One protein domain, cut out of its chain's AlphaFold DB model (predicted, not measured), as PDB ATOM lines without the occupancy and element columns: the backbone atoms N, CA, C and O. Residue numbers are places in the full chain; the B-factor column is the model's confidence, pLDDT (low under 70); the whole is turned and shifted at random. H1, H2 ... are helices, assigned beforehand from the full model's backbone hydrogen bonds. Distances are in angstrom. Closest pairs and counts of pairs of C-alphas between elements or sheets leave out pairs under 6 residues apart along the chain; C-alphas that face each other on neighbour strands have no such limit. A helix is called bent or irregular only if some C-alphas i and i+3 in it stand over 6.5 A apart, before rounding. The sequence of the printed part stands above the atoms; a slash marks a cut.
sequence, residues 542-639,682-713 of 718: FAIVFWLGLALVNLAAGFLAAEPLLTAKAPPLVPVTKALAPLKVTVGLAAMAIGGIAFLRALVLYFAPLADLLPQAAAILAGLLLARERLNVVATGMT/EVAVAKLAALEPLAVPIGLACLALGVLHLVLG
ATOM      1  N   PHE A 542      -2.103  66.119  29.541       68.38
ATOM      2  CA  PHE A 542      -2.355  65.522  28.228       68.38
ATOM      3  C   PHE A 542      -2.085  64.013  28.230       68.38
ATOM      4  O   PHE A 542      -2.888  63.247  27.704       68.38
ATOM      5  N   ALA A 543      -0.999  63.568  28.873       70.44
ATOM      6  CA  ALA A 543      -0.706  62.149  29.036       70.44
ATOM      7  C   ALA A 543      -1.794  61.434  29.854       70.44
ATOM      8  O   ALA A 543      -2.247  60.372  29.435       70.44
ATOM      9  N   ILE A 544      -2.267  62.039  30.950       78.06
ATOM     10  CA  ILE A 544      -3.350  61.499  31.786       78.06
ATOM     11  C   ILE A 544      -4.669  61.435  31.007       78.06
ATOM     12  O   ILE A 544      -5.330  60.400  31.021       78.06
ATOM     13  N   VAL A 545      -5.049  62.502  30.298       80.94
ATOM     14  CA  VAL A 545      -6.293  62.551  29.508       80.94
ATOM     15  C   VAL A 545      -6.258  61.535  28.370       80.94
ATOM     16  O   VAL A 545      -7.240  60.836  28.140       80.94
ATOM     17  N   PHE A 546      -5.128  61.420  27.674       80.50
ATOM     18  CA  PHE A 546      -4.985  60.497  26.554       80.50
ATOM     19  C   PHE A 546      -4.959  59.034  27.013       80.50
ATOM     20  O   PHE A 546      -5.619  58.185  26.419       80.50
ATOM     21  N   TRP A 547      -4.258  58.748  28.112       84.06
ATOM     22  CA  TRP A 547      -4.255  57.434  28.750       84.06
ATOM     23  C   TRP A 547      -5.649  57.035  29.238       84.06
ATOM     24  O   TRP A 547      -6.122  55.937  28.939       84.06
ATOM     25  N   LEU A 548      -6.345  57.948  29.920       86.69
ATOM     26  CA  LEU A 548      -7.701  57.716  30.402       86.69
ATOM     27  C   LEU A 548      -8.657  57.509  29.222       86.69
ATOM     28  O   LEU A 548      -9.490  56.608  29.252       86.69
ATOM     29  N   GLY A 549      -8.492  58.291  28.152       87.81
ATOM     30  CA  GLY A 549      -9.229  58.135  26.903       87.81
ATOM     31  C   GLY A 549      -9.037  56.753  26.281       87.81
ATOM     32  O   GLY A 549     -10.022  56.089  25.965       87.81
ATOM     33  N   LEU A 550      -7.793  56.276  26.162       88.06
ATOM     34  CA  LEU A 550      -7.493  54.943  25.631       88.06
ATOM     35  C   LEU A 550      -8.080  53.829  26.512       88.06
ATOM     36  O   LEU A 550      -8.646  52.872  25.986       88.06
ATOM     37  N   ALA A 551      -7.992  53.959  27.838       90.31
ATOM     38  CA  ALA A 551      -8.544  52.986  28.777       90.31
ATOM     39  C   ALA A 551     -10.078  52.904  28.683       90.31
ATOM     40  O   ALA A 551     -10.638  51.818  28.531       90.31
ATOM     41  N   LEU A 552     -10.758  54.054  28.703       92.06
ATOM     42  CA  LEU A 552     -12.218  54.133  28.604       92.06
ATOM     43  C   LEU A 552     -12.732  53.625  27.256       92.06
ATOM     44  O   LEU A 552     -13.753  52.938  27.200       92.06
ATOM     45  N   VAL A 553     -12.018  53.921  26.171       91.88
ATOM     46  CA  VAL A 553     -12.405  53.476  24.832       91.88
ATOM     47  C   VAL A 553     -12.152  51.985  24.634       91.88
ATOM     48  O   VAL A 553     -13.002  51.319  24.052       91.88
ATOM     49  N   ASN A 554     -11.073  51.427  25.188       91.31
ATOM     50  CA  ASN A 554     -10.878  49.977  25.229       91.31
ATOM     51  C   ASN A 554     -11.985  49.277  26.028       91.31
ATOM     52  O   ASN A 554     -12.523  48.272  25.572       91.31
ATOM     53  N   LEU A 555     -12.403  49.833  27.168       92.31
ATOM     54  CA  LEU A 555     -13.532  49.281  27.919       92.31
ATOM     55  C   LEU A 555     -14.826  49.318  27.101       92.31
ATOM     56  O   LEU A 555     -15.473  48.287  26.929       92.31
ATOM     57  N   ALA A 556     -15.191  50.482  26.560       92.00
ATOM     58  CA  ALA A 556     -16.421  50.645  25.791       92.00
ATOM     59  C   ALA A 556     -16.433  49.769  24.525       92.00
ATOM     60  O   ALA A 556     -17.424  49.086  24.257       92.00
ATOM     61  N   ALA A 557     -15.328  49.740  23.774       92.06
ATOM     62  CA  ALA A 557     -15.184  48.900  22.590       92.06
ATOM     63  C   ALA A 557     -15.211  47.411  22.956       92.06
ATOM     64  O   ALA A 557     -15.841  46.615  22.264       92.06
ATOM     65  N   GLY A 558     -14.603  47.043  24.084       92.75
ATOM     66  CA  GLY A 558     -14.618  45.687  24.608       92.75
ATOM     67  C   GLY A 558     -16.018  45.200  24.993       92.75
ATOM     68  O   GLY A 558     -16.417  44.110  24.582       92.75
ATOM     69  N   PHE A 559     -16.805  46.027  25.692       92.88
ATOM     70  CA  PHE A 559     -18.207  45.730  26.027       92.88
ATOM     71  C   PHE A 559     -19.069  45.512  24.779       92.88
ATOM     72  O   PHE A 559     -19.906  44.611  24.756       92.88
ATOM     73  N   LEU A 560     -18.856  46.324  23.742       93.31
ATOM     74  CA  LEU A 560     -19.608  46.254  22.491       93.31
ATOM     75  C   LEU A 560     -19.181  45.086  21.597       93.31
ATOM     76  O   LEU A 560     -20.025  44.460  20.961       93.31
ATOM     77  N   ALA A 561     -17.889  44.769  21.541       91.44
ATOM     78  CA  ALA A 561     -17.374  43.661  20.737       91.44
ATOM     79  C   ALA A 561     -17.658  42.290  21.383       91.44
ATOM     80  O   ALA A 561     -17.908  41.314  20.677       91.44
ATOM     81  N   ALA A 562     -17.691  42.220  22.720       93.19
ATOM     82  CA  ALA A 562     -18.032  41.012  23.474       93.19
ATOM     83  C   ALA A 562     -19.535  40.881  23.803       93.19
ATOM     84  O   ALA A 562     -19.916  39.960  24.529       93.19
ATOM     85  N   GLU A 563     -20.396  41.759  23.272       93.75
ATOM     86  CA  GLU A 563     -21.839  41.799  23.560       93.75
ATOM     87  C   GLU A 563     -22.531  40.418  23.492       93.75
ATOM     88  O   GLU A 563     -23.228  40.076  24.454       93.75
ATOM     89  N   PRO A 564     -22.328  39.575  22.454       91.56
ATOM     90  CA  PRO A 564     -23.004  38.275  22.372       91.56
ATOM     91  C   PRO A 564     -22.653  37.337  23.534       91.56
ATOM     92  O   PRO A 564     -23.489  36.568  24.003       91.56
ATOM     93  N   LEU A 565     -21.414  37.410  24.028       92.44
ATOM     94  CA  LEU A 565     -20.964  36.602  25.157       92.44
ATOM     95  C   LEU A 565     -21.440  37.192  26.487       92.44
ATOM     96  O   LEU A 565     -21.912  36.456  27.350       92.44
ATOM     97  N   LEU A 566     -21.327  38.512  26.657       90.88
ATOM     98  CA  LEU A 566     -21.708  39.201  27.892       90.88
ATOM     99  C   LEU A 566     -23.208  39.092  28.161       90.88
ATOM    100  O   LEU A 566     -23.609  38.844  29.294       90.88
ATOM    101  N   THR A 567     -24.033  39.185  27.120       89.12
ATOM    102  CA  THR A 567     -25.484  38.991  27.236       89.12
ATOM    103  C   THR A 567     -25.856  37.555  27.605       89.12
ATOM    104  O   THR A 567     -26.779  37.346  28.389       89.12
ATOM    105  N   ALA A 568     -25.102  36.565  27.117       91.88
ATOM    106  CA  ALA A 568     -25.331  35.154  27.419       91.88
ATOM    107  C   ALA A 568     -24.784  34.705  28.788       91.88
ATOM    108  O   ALA A 568     -25.328  33.782  29.395       91.88
ATOM    109  N   LYS A 569     -23.678  35.296  29.258       93.06
ATOM    110  CA  LYS A 569     -22.915  34.802  30.423       93.06
ATOM    111  C   LYS A 569     -22.892  35.751  31.620       93.06
ATOM    112  O   LYS A 569     -22.580  35.297  32.716       93.06
ATOM    113  N   ALA A 570     -23.240  37.024  31.449       91.81
ATOM    114  CA  ALA A 570     -23.232  38.022  32.515       91.81
ATOM    115  C   ALA A 570     -24.497  38.908  32.474       91.81
ATOM    116  O   ALA A 570     -24.414  40.091  32.133       91.81
ATOM    117  N   PRO A 571     -25.673  38.379  32.879       88.94
ATOM    118  CA  PRO A 571     -26.940  39.119  32.875       88.94
ATOM    119  C   PRO A 571     -26.901  40.521  33.524       88.94
ATOM    120  O   PRO A 571     -27.533  41.425  32.977       88.94
ATOM    121  N   PRO A 572     -26.138  40.774  34.614       93.75
ATOM    122  CA  PRO A 572     -26.030  42.116  35.196       93.75
ATOM    123  C   PRO A 572     -25.425  43.179  34.266       93.75
ATOM    124  O   PRO A 572     -25.637  44.366  34.490       93.75
ATOM    125  N   LEU A 573     -24.680  42.779  33.229       89.75
ATOM    126  CA  LEU A 573     -24.032  43.693  32.281       89.75
ATOM    127  C   LEU A 573     -24.906  44.014  31.058       89.75
ATOM    128  O   LEU A 573     -24.591  44.942  30.314       89.75
ATOM    129  N   VAL A 574     -26.033  43.313  30.875       87.94
ATOM    130  CA  VAL A 574     -26.978  43.531  29.762       87.94
ATOM    131  C   VAL A 574     -27.498  44.977  29.680       87.94
ATOM    132  O   VAL A 574     -27.577  45.513  28.573       87.94
ATOM    133  N   PRO A 575     -27.835  45.667  30.791       92.19
ATOM    134  CA  PRO A 575     -28.248  47.069  30.719       92.19
ATOM    135  C   PRO A 575     -27.144  47.985  30.173       92.19
ATOM    136  O   PRO A 575     -27.438  48.921  29.432       92.19
ATOM    137  N   VAL A 576     -25.878  47.694  30.495       90.00
ATOM    138  CA  VAL A 576     -24.716  48.481  30.059       90.00
ATOM    139  C   VAL A 576     -24.458  48.277  28.567       90.00
ATOM    140  O   VAL A 576     -24.299  49.256  27.840       90.00
ATOM    141  N   THR A 577     -24.486  47.032  28.078       88.69
ATOM    142  CA  THR A 577     -24.308  46.756  26.641       88.69
ATOM    143  C   THR A 577     -25.438  47.368  25.815       88.69
ATOM    144  O   THR A 577     -25.175  48.013  24.801       88.69
ATOM    145  N   LYS A 578     -26.687  47.286  26.296       89.25
ATOM    146  CA  LYS A 578     -27.845  47.910  25.639       89.25
ATOM    147  C   LYS A 578     -27.751  49.439  25.600       89.25
ATOM    148  O   LYS A 578     -28.152  50.039  24.605       89.25
ATOM    149  N   ALA A 579     -27.222  50.066  26.651       91.94
ATOM    150  CA  ALA A 579     -27.009  51.513  26.690       91.94
ATOM    151  C   ALA A 579     -25.893  51.973  25.735       91.94
ATOM    152  O   ALA A 579     -25.989  53.055  25.160       91.94
ATOM    153  N   LEU A 580     -24.857  51.152  25.538       90.75
ATOM    154  CA  LEU A 580     -23.745  51.457  24.635       90.75
ATOM    155  C   LEU A 580     -24.047  51.129  23.165       90.75
ATOM    156  O   LEU A 580     -23.428  51.724  22.284       90.75
ATOM    157  N   ALA A 581     -24.981  50.217  22.877       91.25
ATOM    158  CA  ALA A 581     -25.283  49.754  21.518       91.25
ATOM    159  C   ALA A 581     -25.545  50.882  20.489       91.25
ATOM    160  O   ALA A 581     -25.002  50.802  19.385       91.25
ATOM    161  N   PRO A 582     -26.272  51.978  20.806       93.12
ATOM    162  CA  PRO A 582     -26.457  53.095  19.869       93.12
ATOM    163  C   PRO A 582     -25.154  53.821  19.507       93.12
ATOM    164  O   PRO A 582     -25.062  54.453  18.457       93.12
ATOM    165  N   LEU A 583     -24.136  53.733  20.366       92.31
ATOM    166  CA  LEU A 583     -22.836  54.377  20.189       92.31
ATOM    167  C   LEU A 583     -21.816  53.466  19.498       92.31
ATOM    168  O   LEU A 583     -20.670  53.877  19.334       92.31
ATOM    169  N   LYS A 584     -22.205  52.256  19.072       92.19
ATOM    170  CA  LYS A 584     -21.300  51.220  18.549       92.19
ATOM    171  C   LYS A 584     -20.320  51.740  17.497       92.19
ATOM    172  O   LYS A 584     -19.112  51.567  17.627       92.19
ATOM    173  N   VAL A 585     -20.844  52.441  16.498       90.88
ATOM    174  CA  VAL A 585     -20.048  53.024  15.410       90.88
ATOM    175  C   VAL A 585     -19.136  54.141  15.919       90.88
ATOM    176  O   VAL A 585     -17.960  54.179  15.570       90.88
ATOM    177  N   THR A 586     -19.656  55.040  16.758       89.50
ATOM    178  CA  THR A 586     -18.906  56.182  17.302       89.50
ATOM    179  C   THR A 586     -17.750  55.721  18.184       89.50
ATOM    180  O   THR A 586     -16.632  56.211  18.039       89.50
ATOM    181  N   VAL A 587     -17.994  54.735  19.051       91.62
ATOM    182  CA  VAL A 587     -16.964  54.094  19.877       91.62
ATOM    183  C   VAL A 587     -15.944  53.378  18.994       91.62
ATOM    184  O   VAL A 587     -14.749  53.498  19.244       91.62
ATOM    185  N   GLY A 588     -16.386  52.706  17.926       91.38
ATOM    186  CA  GLY A 588     -15.491  52.063  16.966       91.38
ATOM    187  C   GLY A 588     -14.529  53.041  16.284       91.38
ATOM    188  O   GLY A 588     -13.320  52.818  16.260       91.38
ATOM    189  N   LEU A 589     -15.046  54.169  15.791       90.31
ATOM    190  CA  LEU A 589     -14.232  55.230  15.188       90.31
ATOM    191  C   LEU A 589     -13.280  55.873  16.207       90.31
ATOM    192  O   LEU A 589     -12.105  56.076  15.899       90.31
ATOM    193  N   ALA A 590     -13.755  56.143  17.427       89.44
ATOM    194  CA  ALA A 590     -12.929  56.687  18.501       89.44
ATOM    195  C   ALA A 590     -11.795  55.727  18.900       89.44
ATOM    196  O   ALA A 590     -10.669  56.174  19.107       89.44
ATOM    197  N   ALA A 591     -12.058  54.417  18.948       91.19
ATOM    198  CA  ALA A 591     -11.061  53.390  19.254       91.19
ATOM    199  C   ALA A 591      -9.961  53.305  18.196       91.19
ATOM    200  O   ALA A 591      -8.783  53.276  18.549       91.19
ATOM    201  N   MET A 592     -10.321  53.365  16.910       91.19
ATOM    202  CA  MET A 592      -9.326  53.432  15.837       91.19
ATOM    203  C   MET A 592      -8.511  54.723  15.887       91.19
ATOM    204  O   MET A 592      -7.296  54.675  15.725       91.19
ATOM    205  N   ALA A 593      -9.157  55.870  16.111       89.50
ATOM    206  CA  ALA A 593      -8.475  57.159  16.137       89.50
ATOM    207  C   ALA A 593      -7.512  57.259  17.328       89.50
ATOM    208  O   ALA A 593      -6.333  57.547  17.144       89.50
ATOM    209  N   ILE A 594      -7.985  56.973  18.543       88.75
ATOM    210  CA  ILE A 594      -7.171  57.059  19.760       88.75
ATOM    211  C   ILE A 594      -6.092  55.973  19.760       88.75
ATOM    212  O   ILE A 594      -4.934  56.284  20.028       88.75
ATOM    213  N   GLY A 595      -6.426  54.732  19.388       88.88
ATOM    214  CA  GLY A 595      -5.451  53.647  19.255       88.88
ATOM    215  C   GLY A 595      -4.400  53.921  18.174       88.88
ATOM    216  O   GLY A 595      -3.213  53.713  18.406       88.88
ATOM    217  N   GLY A 596      -4.808  54.463  17.022       87.88
ATOM    218  CA  GLY A 596      -3.908  54.840  15.930       87.88
ATOM    219  C   GLY A 596      -2.982  56.001  16.290       87.88
ATOM    220  O   GLY A 596      -1.784  55.925  16.035       87.88
ATOM    221  N   ILE A 597      -3.499  57.049  16.940       87.00
ATOM    222  CA  ILE A 597      -2.684  58.170  17.439       87.00
ATOM    223  C   ILE A 597      -1.708  57.680  18.516       87.00
ATOM    224  O   ILE A 597      -0.545  58.081  18.511       87.00
ATOM    225  N   ALA A 598      -2.150  56.792  19.412       84.31
ATOM    226  CA  ALA A 598      -1.301  56.197  20.442       84.31
ATOM    227  C   ALA A 598      -0.152  55.389  19.820       84.31
ATOM    228  O   ALA A 598       1.001  55.559  20.213       84.31
ATOM    229  N   PHE A 599      -0.463  54.589  18.797       84.31
ATOM    230  CA  PHE A 599       0.509  53.796  18.050       84.31
ATOM    231  C   PHE A 599       1.501  54.648  17.266       84.31
ATOM    232  O   PHE A 599       2.707  54.443  17.378       84.31
ATOM    233  N   LEU A 600       1.027  55.656  16.531       82.75
ATOM    234  CA  LEU A 600       1.905  56.589  15.823       82.75
ATOM    235  C   LEU A 600       2.805  57.356  16.794       82.75
ATOM    236  O   LEU A 600       3.983  57.544  16.510       82.75
ATOM    237  N   ARG A 601       2.292  57.740  17.967       80.56
ATOM    238  CA  ARG A 601       3.097  58.353  19.030       80.56
ATOM    239  C   ARG A 601       4.186  57.402  19.536       80.56
ATOM    240  O   ARG A 601       5.337  57.820  19.621       80.56
ATOM    241  N   ALA A 602       3.853  56.152  19.853       77.00
ATOM    242  CA  ALA A 602       4.824  55.158  20.316       77.00
ATOM    243  C   ALA A 602       5.901  54.853  19.255       77.00
ATOM    244  O   ALA A 602       7.088  54.763  19.574       77.00
ATOM    245  N   LEU A 603       5.489  54.766  17.987       75.88
ATOM    246  CA  LEU A 603       6.363  54.475  16.852       75.88
ATOM    247  C   LEU A 603       7.285  55.652  16.497       75.88
ATOM    248  O   LEU A 603       8.490  55.458  16.371       75.88
ATOM    249  N   VAL A 604       6.728  56.854  16.327       71.94
ATOM    250  CA  VAL A 604       7.442  58.019  15.772       71.94
ATOM    251  C   VAL A 604       8.202  58.794  16.844       71.94
ATOM    252  O   VAL A 604       9.313  59.247  16.590       71.94
ATOM    253  N   LEU A 605       7.621  58.969  18.035       72.69
ATOM    254  CA  LEU A 605       8.198  59.854  19.054       72.69
ATOM    255  C   LEU A 605       9.088  59.125  20.061       72.69
ATOM    256  O   LEU A 605       9.978  59.751  20.627       72.69
ATOM    257  N   TYR A 606       8.870  57.827  20.288       67.31
ATOM    258  CA  TYR A 606       9.596  57.079  21.322       67.31
ATOM    259  C   TYR A 606      10.471  55.942  20.791       67.31
ATOM    260  O   TYR A 606      11.190  55.343  21.587       67.31
ATOM    261  N   PHE A 607      10.432  55.631  19.484       65.75
ATOM    262  CA  PHE A 607      11.143  54.488  18.884       65.75
ATOM    263  C   PHE A 607      10.979  53.180  19.687       65.75
ATOM    264  O   PHE A 607      11.842  52.304  19.677       65.75
ATOM    265  N   ALA A 608       9.843  53.033  20.375       64.62
ATOM    266  CA  ALA A 608       9.537  51.907  21.247       64.62
ATOM    267  C   ALA A 608       8.253  51.225  20.751       64.62
ATOM    268  O   ALA A 608       7.251  51.208  21.462       64.62
ATOM    269  N   PRO A 609       8.249  50.660  19.525       57.66
ATOM    270  CA  PRO A 609       7.037  50.144  18.881       57.66
ATOM    271  C   PRO A 609       6.407  48.951  19.609       57.66
ATOM    272  O   PRO A 609       5.296  48.549  19.277       57.66
ATOM    273  N   LEU A 610       7.127  48.361  20.567       63.09
ATOM    274  CA  LEU A 610       6.667  47.232  21.370       63.09
ATOM    275  C   LEU A 610       6.119  47.655  22.742       63.09
ATOM    276  O   LEU A 610       5.380  46.878  23.340       63.09
ATOM    277  N   ALA A 611       6.427  48.866  23.226       59.94
ATOM    278  CA  ALA A 611       5.897  49.363  24.496       59.94
ATOM    279  C   ALA A 611       4.423  49.759  24.316       59.94
ATOM    280  O   ALA A 611       4.095  50.548  23.431       59.94
ATOM    281  N   ASP A 612       3.529  49.185  25.128       71.69
ATOM    282  CA  ASP A 612       2.078  49.397  25.046       71.69
ATOM    283  C   ASP A 612       1.463  49.062  23.668       71.69
ATOM    284  O   ASP A 612       0.455  49.645  23.260       71.69
ATOM    285  N   LEU A 613       2.029  48.092  22.939       80.50
ATOM    286  CA  LEU A 613       1.494  47.668  21.639       80.50
ATOM    287  C   LEU A 613       0.139  46.957  21.774       80.50
ATOM    288  O   LEU A 613      -0.774  47.191  20.983       80.50
ATOM    289  N   LEU A 614      -0.007  46.087  22.779       84.44
ATOM    290  CA  LEU A 614      -1.210  45.266  22.965       84.44
ATOM    291  C   LEU A 614      -2.497  46.098  23.134       84.44
ATOM    292  O   LEU A 614      -3.474  45.809  22.445       84.44
ATOM    293  N   PRO A 615      -2.538  47.148  23.972       84.62
ATOM    294  CA  PRO A 615      -3.735  47.971  24.186       84.62
ATOM    295  C   PRO A 615      -4.103  48.826  22.976       84.62
ATOM    296  O   PRO A 615      -5.285  49.068  22.731       84.62
ATOM    297  N   GLN A 616      -3.104  49.270  22.213       88.62
ATOM    298  CA  GLN A 616      -3.294  50.061  21.000       88.62
ATOM    299  C   GLN A 616      -3.799  49.177  19.858       88.62
ATOM    300  O   GLN A 616      -4.795  49.501  19.214       88.62
ATOM    301  N   ALA A 617      -3.168  48.016  19.657       87.81
ATOM    302  CA  ALA A 617      -3.591  47.029  18.674       87.81
ATOM    303  C   ALA A 617      -4.999  46.501  18.983       87.81
ATOM    304  O   ALA A 617      -5.827  46.411  18.078       87.81
ATOM    305  N   ALA A 618      -5.303  46.220  20.254       89.19
ATOM    306  CA  ALA A 618      -6.635  45.810  20.681       89.19
ATOM    307  C   ALA A 618      -7.680  46.900  20.375       89.19
ATOM    308  O   ALA A 618      -8.689  46.597  19.738       89.19
ATOM    309  N   ALA A 619      -7.407  48.167  20.716       90.31
ATOM    310  CA  ALA A 619      -8.297  49.291  20.407       90.31
ATOM    311  C   ALA A 619      -8.539  49.458  18.898       90.31
ATOM    312  O   ALA A 619      -9.679  49.641  18.472       90.31
ATOM    313  N   ILE A 620      -7.490  49.355  18.074       90.56
ATOM    314  CA  ILE A 620      -7.598  49.463  16.612       90.56
ATOM    315  C   ILE A 620      -8.429  48.308  16.048       90.56
ATOM    316  O   ILE A 620      -9.336  48.539  15.250       90.56
ATOM    317  N   LEU A 621      -8.160  47.070  16.473       90.69
ATOM    318  CA  LEU A 621      -8.871  45.886  15.986       90.69
ATOM    319  C   LEU A 621     -10.341  45.882  16.419       90.69
ATOM    320  O   LEU A 621     -11.219  45.625  15.593       90.69
ATOM    321  N   ALA A 622     -10.630  46.224  17.677       89.50
ATOM    322  CA  ALA A 622     -12.001  46.400  18.147       89.50
ATOM    323  C   ALA A 622     -12.690  47.553  17.406       89.50
ATOM    324  O   ALA A 622     -13.836  47.423  16.980       89.50
ATOM    325  N   GLY A 623     -11.979  48.654  17.172       90.31
ATOM    326  CA  GLY A 623     -12.479  49.790  16.412       90.31
ATOM    327  C   GLY A 623     -12.869  49.438  14.975       90.31
ATOM    328  O   GLY A 623     -13.972  49.773  14.540       90.31
ATOM    329  N   LEU A 624     -12.016  48.690  14.267       90.25
ATOM    330  CA  LEU A 624     -12.273  48.194  12.909       90.25
ATOM    331  C   LEU A 624     -13.507  47.290  12.853       90.25
ATOM    332  O   LEU A 624     -14.324  47.412  11.940       90.25
ATOM    333  N   LEU A 625     -13.672  46.412  13.845       90.50
ATOM    334  CA  LEU A 625     -14.832  45.527  13.948       90.50
ATOM    335  C   LEU A 625     -16.132  46.299  14.195       90.50
ATOM    336  O   LEU A 625     -17.150  46.016  13.562       90.50
ATOM    337  N   LEU A 626     -16.104  47.289  15.087       90.75
ATOM    338  CA  LEU A 626     -17.284  48.073  15.456       90.75
ATOM    339  C   LEU A 626     -17.672  49.118  14.397       90.75
ATOM    340  O   LEU A 626     -18.853  49.429  14.255       90.75
ATOM    341  N   ALA A 627     -16.706  49.641  13.634       90.19
ATOM    342  CA  ALA A 627     -16.929  50.641  12.586       90.19
ATOM    343  C   ALA A 627     -17.105  50.047  11.174       90.19
ATOM    344  O   ALA A 627     -17.310  50.803  10.218       90.19
ATOM    345  N   ARG A 628     -17.055  48.715  11.023       89.31
ATOM    346  CA  ARG A 628     -17.076  47.996   9.734       89.31
ATOM    347  C   ARG A 628     -18.163  48.479   8.773       89.31
ATOM    348  O   ARG A 628     -17.873  48.727   7.609       89.31
ATOM    349  N   GLU A 629     -19.398  48.644   9.245       85.81
ATOM    350  CA  GLU A 629     -20.520  49.073   8.396       85.81
ATOM    351  C   GLU A 629     -20.276  50.447   7.760       85.81
ATOM    352  O   GLU A 629     -20.522  50.636   6.571       85.81
ATOM    353  N   ARG A 630     -19.721  51.403   8.517       87.06
ATOM    354  CA  ARG A 630     -19.379  52.731   7.988       87.06
ATOM    355  C   ARG A 630     -18.152  52.701   7.091       87.06
ATOM    356  O   ARG A 630     -18.155  53.376   6.067       87.06
ATOM    357  N   LEU A 631     -17.132  51.923   7.450       83.62
ATOM    358  CA  LEU A 631     -15.928  51.773   6.631       83.62
ATOM    359  C   LEU A 631     -16.256  51.176   5.259       83.62
ATOM    360  O   LEU A 631     -15.731  51.650   4.256       83.62
ATOM    361  N   ASN A 632     -17.189  50.223   5.200       83.31
ATOM    362  CA  ASN A 632     -17.681  49.674   3.940       83.31
ATOM    363  C   ASN A 632     -18.353  50.752   3.078       83.31
ATOM    364  O   ASN A 632     -18.038  50.859   1.897       83.31
ATOM    365  N   VAL A 633     -19.214  51.594   3.668       83.94
ATOM    366  CA  VAL A 633     -19.870  52.704   2.951       83.94
ATOM    367  C   VAL A 633     -18.838  53.693   2.396       83.94
ATOM    368  O   VAL A 633     -18.905  54.059   1.221       83.94
ATOM    369  N   VAL A 634     -17.845  54.082   3.200       82.25
ATOM    370  CA  VAL A 634     -16.775  55.000   2.773       82.25
ATOM    371  C   VAL A 634     -15.925  54.388   1.658       82.25
ATOM    372  O   VAL A 634     -15.682  55.048   0.649       82.25
ATOM    373  N   ALA A 635     -15.527  53.121   1.791       77.88
ATOM    374  CA  ALA A 635     -14.737  52.421   0.781       77.88
ATOM    375  C   ALA A 635     -15.484  52.324  -0.558       77.88
ATOM    376  O   ALA A 635     -14.920  52.631  -1.610       77.88
ATOM    377  N   THR A 636     -16.779  51.989  -0.534       79.31
ATOM    378  CA  THR A 636     -17.608  51.992  -1.749       79.31
ATOM    379  C   THR A 636     -17.745  53.389  -2.364       79.31
ATOM    380  O   THR A 636     -17.665  53.525  -3.585       79.31
ATOM    381  N   GLY A 637     -17.859  54.441  -1.544       77.12
ATOM    382  CA  GLY A 637     -17.924  55.829  -2.013       77.12
ATOM    383  C   GLY A 637     -16.628  56.311  -2.670       77.12
ATOM    384  O   GLY A 637     -16.672  56.912  -3.743       77.12
ATOM    385  N   MET A 638     -15.467  55.998  -2.087       73.56
ATOM    386  CA  MET A 638     -14.161  56.338  -2.674       73.56
ATOM    387  C   MET A 638     -13.921  55.613  -4.001       73.56
ATOM    388  O   MET A 638     -13.417  56.216  -4.945       73.56
ATOM    389  N   THR A 639     -14.335  54.348  -4.099       77.44
ATOM    390  CA  THR A 639     -14.236  53.560  -5.339       77.44
ATOM    391  C   THR A 639     -15.067  54.190  -6.456       77.44
ATOM    392  O   THR A 639     -14.589  54.348  -7.579       77.44
ATOM    393  N   GLU A 682     -12.718  45.577  -2.293       77.38
ATOM    394  CA  GLU A 682     -13.366  44.273  -2.094       77.38
ATOM    395  C   GLU A 682     -12.488  43.319  -1.272       77.38
ATOM    396  O   GLU A 682     -12.977  42.632  -0.371       77.38
ATOM    397  N   VAL A 683     -11.173  43.317  -1.523       82.00
ATOM    398  CA  VAL A 683     -10.204  42.529  -0.746       82.00
ATOM    399  C   VAL A 683     -10.117  43.042   0.695       82.00
ATOM    400  O   VAL A 683     -10.004  42.240   1.624       82.00
ATOM    401  N   ALA A 684     -10.197  44.357   0.914       76.94
ATOM    402  CA  ALA A 684     -10.205  44.944   2.256       76.94
ATOM    403  C   ALA A 684     -11.480  44.578   3.042       76.94
ATOM    404  O   ALA A 684     -11.393  44.178   4.206       76.94
ATOM    405  N   VAL A 685     -12.649  44.627   2.395       80.31
ATOM    406  CA  VAL A 685     -13.941  44.228   2.985       80.31
ATOM    407  C   VAL A 685     -13.948  42.739   3.349       80.31
ATOM    408  O   VAL A 685     -14.379  42.374   4.445       80.31
ATOM    409  N   ALA A 686     -13.424  41.876   2.471       83.62
ATOM    410  CA  ALA A 686     -13.318  40.440   2.728       83.62
ATOM    411  C   ALA A 686     -12.390  40.128   3.916       83.62
ATOM    412  O   ALA A 686     -12.713  39.290   4.759       83.62
ATOM    413  N   LYS A 687     -11.264  40.843   4.038       83.25
ATOM    414  CA  LYS A 687     -10.348  40.711   5.182       83.25
ATOM    415  C   LYS A 687     -10.971  41.184   6.497       83.25
ATOM    416  O   LYS A 687     -10.741  40.555   7.523       83.25
ATOM    417  N   LEU A 688     -11.782  42.243   6.475       82.62
ATOM    418  CA  LEU A 688     -12.525  42.704   7.655       82.62
ATOM    419  C   LEU A 688     -13.597  41.698   8.094       82.62
ATOM    420  O   LEU A 688     -13.776  41.485   9.289       82.62
ATOM    421  N   ALA A 689     -14.277  41.047   7.146       85.62
ATOM    422  CA  ALA A 689     -15.238  39.986   7.449       85.62
ATOM    423  C   ALA A 689     -14.580  38.782   8.144       85.62
ATOM    424  O   ALA A 689     -15.161  38.196   9.053       85.62
ATOM    425  N   ALA A 690     -13.337  38.455   7.779       87.44
ATOM    426  CA  ALA A 690     -12.585  37.361   8.394       87.44
ATOM    427  C   ALA A 690     -12.262  37.585   9.887       87.44
ATOM    428  O   ALA A 690     -11.933  36.628  10.585       87.44
ATOM    429  N   LEU A 691     -12.371  38.819  10.395       84.94
ATOM    430  CA  LEU A 691     -12.157  39.138  11.812       84.94
ATOM    431  C   LEU A 691     -13.409  38.924  12.677       84.94
ATOM    432  O   LEU A 691     -13.317  38.973  13.901       84.94
ATOM    433  N   GLU A 692     -14.575  38.671  12.083       88.69
ATOM    434  CA  GLU A 692     -15.848  38.539  12.804       88.69
ATOM    435  C   GLU A 692     -15.861  37.415  13.862       88.69
ATOM    436  O   GLU A 692     -16.286  37.679  14.990       88.69
ATOM    437  N   PRO A 693     -15.297  36.214  13.608       91.75
ATOM    438  CA  PRO A 693     -15.158  35.183  14.641       91.75
ATOM    439  C   PRO A 693     -14.264  35.610  15.815       91.75
ATOM    440  O   PRO A 693     -14.349  35.042  16.903       91.75
ATOM    441  N   LEU A 694     -13.402  36.611  15.605       91.00
ATOM    442  CA  LEU A 694     -12.489  37.138  16.614       91.00
ATOM    443  C   LEU A 694     -13.088  38.307  17.410       91.00
ATOM    444  O   LEU A 694     -12.440  38.792  18.335       91.00
ATOM    445  N   ALA A 695     -14.320  38.739  17.122       90.88
ATOM    446  CA  ALA A 695     -14.914  39.893  17.795       90.88
ATOM    447  C   ALA A 695     -15.033  39.712  19.314       90.88
ATOM    448  O   ALA A 695     -14.657  40.601  20.076       90.88
ATOM    449  N   VAL A 696     -15.464  38.532  19.759       91.06
ATOM    450  CA  VAL A 696     -15.566  38.206  21.187       91.06
ATOM    451  C   VAL A 696     -14.194  38.159  21.879       91.06
ATOM    452  O   VAL A 696     -14.040  38.850  22.887       91.06
ATOM    453  N   PRO A 697     -13.179  37.406  21.400       90.69
ATOM    454  CA  PRO A 697     -11.873  37.379  22.061       90.69
ATOM    455  C   PRO A 697     -11.151  38.732  22.025       90.69
ATOM    456  O   PRO A 697     -10.546  39.110  23.026       90.69
ATOM    457  N   ILE A 698     -11.264  39.500  20.934       91.50
ATOM    458  CA  ILE A 698     -10.735  40.873  20.869       91.50
ATOM    459  C   ILE A 698     -11.465  41.767  21.879       91.50
ATOM    460  O   ILE A 698     -10.822  42.514  22.612       91.50
ATOM    461  N   GLY A 699     -12.792  41.647  21.984       91.31
ATOM    462  CA  GLY A 699     -13.586  42.397  22.953       91.31
ATOM    463  C   GLY A 699     -13.196  42.107  24.405       91.31
ATOM    464  O   GLY A 699     -13.033  43.032  25.200       91.31
ATOM    465  N   LEU A 700     -12.961  40.838  24.746       91.88
ATOM    466  CA  LEU A 700     -12.463  40.447  26.069       91.88
ATOM    467  C   LEU A 700     -11.045  40.968  26.340       91.88
ATOM    468  O   LEU A 700     -10.775  41.428  27.449       91.88
ATOM    469  N   ALA A 701     -10.157  40.940  25.342       90.19
ATOM    470  CA  ALA A 701      -8.816  41.505  25.463       90.19
ATOM    471  C   ALA A 701      -8.866  43.022  25.708       90.19
ATOM    472  O   ALA A 701      -8.205  43.517  26.616       90.19
ATOM    473  N   CYS A 702      -9.711  43.752  24.975       91.38
ATOM    474  CA  CYS A 702      -9.960  45.177  25.198       91.38
ATOM    475  C   CYS A 702     -10.496  45.470  26.605       91.38
ATOM    476  O   CYS A 702     -10.035  46.416  27.242       91.38
ATOM    477  N   LEU A 703     -11.419  44.652  27.126       91.88
ATOM    478  CA  LEU A 703     -11.913  44.798  28.500       91.88
ATOM    479  C   LEU A 703     -10.799  44.587  29.527       91.88
ATOM    480  O   LEU A 703     -10.606  45.427  30.403       91.88
ATOM    481  N   ALA A 704     -10.050  43.488  29.405       91.06
ATOM    482  CA  ALA A 704      -8.963  43.163  30.321       91.06
ATOM    483  C   ALA A 704      -7.881  44.251  30.311       91.06
ATOM    484  O   ALA A 704      -7.474  44.726  31.370       91.06
ATOM    485  N   LEU A 705      -7.469  44.696  29.122       89.38
ATOM    486  CA  LEU A 705      -6.479  45.754  28.964       89.38
ATOM    487  C   LEU A 705      -7.021  47.091  29.470       89.38
ATOM    488  O   LEU A 705      -6.312  47.767  30.200       89.38
ATOM    489  N   GLY A 706      -8.271  47.453  29.184       88.44
ATOM    490  CA  GLY A 706      -8.884  48.683  29.690       88.44
ATOM    491  C   GLY A 706      -8.927  48.751  31.222       88.44
ATOM    492  O   GLY A 706      -8.561  49.773  31.798       88.44
ATOM    493  N   VAL A 707      -9.292  47.649  31.893       91.19
ATOM    494  CA  VAL A 707      -9.241  47.552  33.366       91.19
ATOM    495  C   VAL A 707      -7.803  47.644  33.866       91.19
ATOM    496  O   VAL A 707      -7.522  48.405  34.789       91.19
ATOM    497  N   LEU A 708      -6.889  46.896  33.244       86.50
ATOM    498  CA  LEU A 708      -5.478  46.883  33.618       86.50
ATOM    499  C   LEU A 708      -4.850  48.274  33.487       86.50
ATOM    500  O   LEU A 708      -4.090  48.675  34.364       86.50
ATOM    501  N   HIS A 709      -5.230  49.035  32.453       82.00
ATOM    502  CA  HIS A 709      -4.822  50.428  32.309       82.00
ATOM    503  C   HIS A 709      -5.324  51.217  33.501       82.00
ATOM    504  O   HIS A 709      -4.491  51.679  34.259       82.00
ATOM    505  N   LEU A 710      -6.636  51.280  33.752       86.94
ATOM    506  CA  LEU A 710      -7.180  52.077  34.860       86.94
ATOM    507  C   LEU A 710      -6.540  51.772  36.224       86.94
ATOM    508  O   LEU A 710      -6.316  52.694  37.004       86.94
ATOM    509  N   VAL A 711      -6.235  50.500  36.506       86.25
ATOM    510  CA  VAL A 711      -5.652  50.075  37.790       86.25
ATOM    511  C   VAL A 711      -4.178  50.469  37.923       86.25
ATOM    512  O   VAL A 711      -3.753  50.861  39.006       86.25
ATOM    513  N   LEU A 712      -3.392  50.387  36.847       82.06
ATOM    514  CA  LEU A 712      -1.943  50.617  36.895       82.06
ATOM    515  C   LEU A 712      -1.530  52.095  36.814       82.06
ATOM    516  O   LEU A 712      -0.340  52.396  36.857       82.06
ATOM    517  N   GLY A 713      -2.480  53.027  36.695       72.12
ATOM    518  CA  GLY A 713      -2.205  54.466  36.806       72.12
ATOM    519  C   GLY A 713      -1.219  55.032  35.773       72.12
ATOM    520  O   GLY A 713      -0.583  56.046  36.042       72.12
TER     521      GLY A 713
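What this domain is: This is residues 542 to 639 and 682 to 713 of the 718 residues of an uncharacterized protein of Candidatus Riflebacteria bacterium (UniProt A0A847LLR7). Four crossing helical stretches, H1, H3b, H4a and H6, pack into a shaft, H1 and H4a between H3b and H6; from one end of it two smaller pairs reach out to opposite sides, H2 with H3a and, more loosely, H4b with H5, like the crossbar of a T. H3 and H4 bend from shaft to crossbar. The printed part has 130 residues with six named helices, H1 to H6 in chain order, and no named strand: all helix. It is compact, with a radius of gyration of the C-alphas of 14.8 A, and spans 44 by 37 by 22 A.

How they stand to each other: Start with the longest helix, H3, residues 571 to 606, assigned as one helix by its hydrogen bonds but bent: C-alphas 582 and 585 are 7.8 A apart. Its arms H3a, 571 to 582, and H3b, 585 to 606, are about perpendicular, at 86 degrees. H4, residues 613 to 639, assigned likewise, is bent too, with C-alphas 626 and 629 7.8 A apart; its arms H4a, 613 to 626, and H4b, 629 to 639, stand at 81 degrees. H3b and H4a form a helical hairpin and touch, closest at C-alphas 588 and 623, 3.8 A. H1, residues 542 to 561, touches H4a at a steep tilt of 48 degrees, closest at C-alphas 554 and 619, 5.5 A. H6, residues 692 to 712, touches H1, closest at C-alphas 558 and 699, 3.8 A. H6 and H3b are apart. H2, residues 563 to 569, forms a helical hairpin with H3a, closest at C-alphas 567 and 574, 5.4 A. H5, residues 682 to 689, is close to H4b but not clearly touching, with C-alphas 632 and 685 6.7 A apart. Each O i to N i+4 pair is within hydrogen-bond range in H1, H4a, H4b and H5; in H2 2 of 3 are, in H3a 5 of 8, in H3b 17 of 18, in H6 15 of 17.

Where its parts are: Find C-alpha 542 at (-2.355, 65.522, 28.228); from there H1 runs 27.6 A. H3a measures 19.1 A, H3b 30.5 A, H4a 19.8 A and H4b 15.8 A. H6 runs 30.3 A to C-alpha 712 at (-1.943, 50.617, 36.895). H3a and H6 are irregular: C-alphas 572 and 575 are 7.0 A apart, C-alphas 693 and 696 7.2 A.

The domain as a whole: The C-alphas farthest apart, of Thr 639 and Val 711, are separated by 44.1 A. Residues 640 to 681 are not printed; C-alphas 639 and 682 are 9.9 A apart across the cut. Of the links printed whole, none is long. Look for pLDDT under 70 at residue 542 and residues 606 to 611.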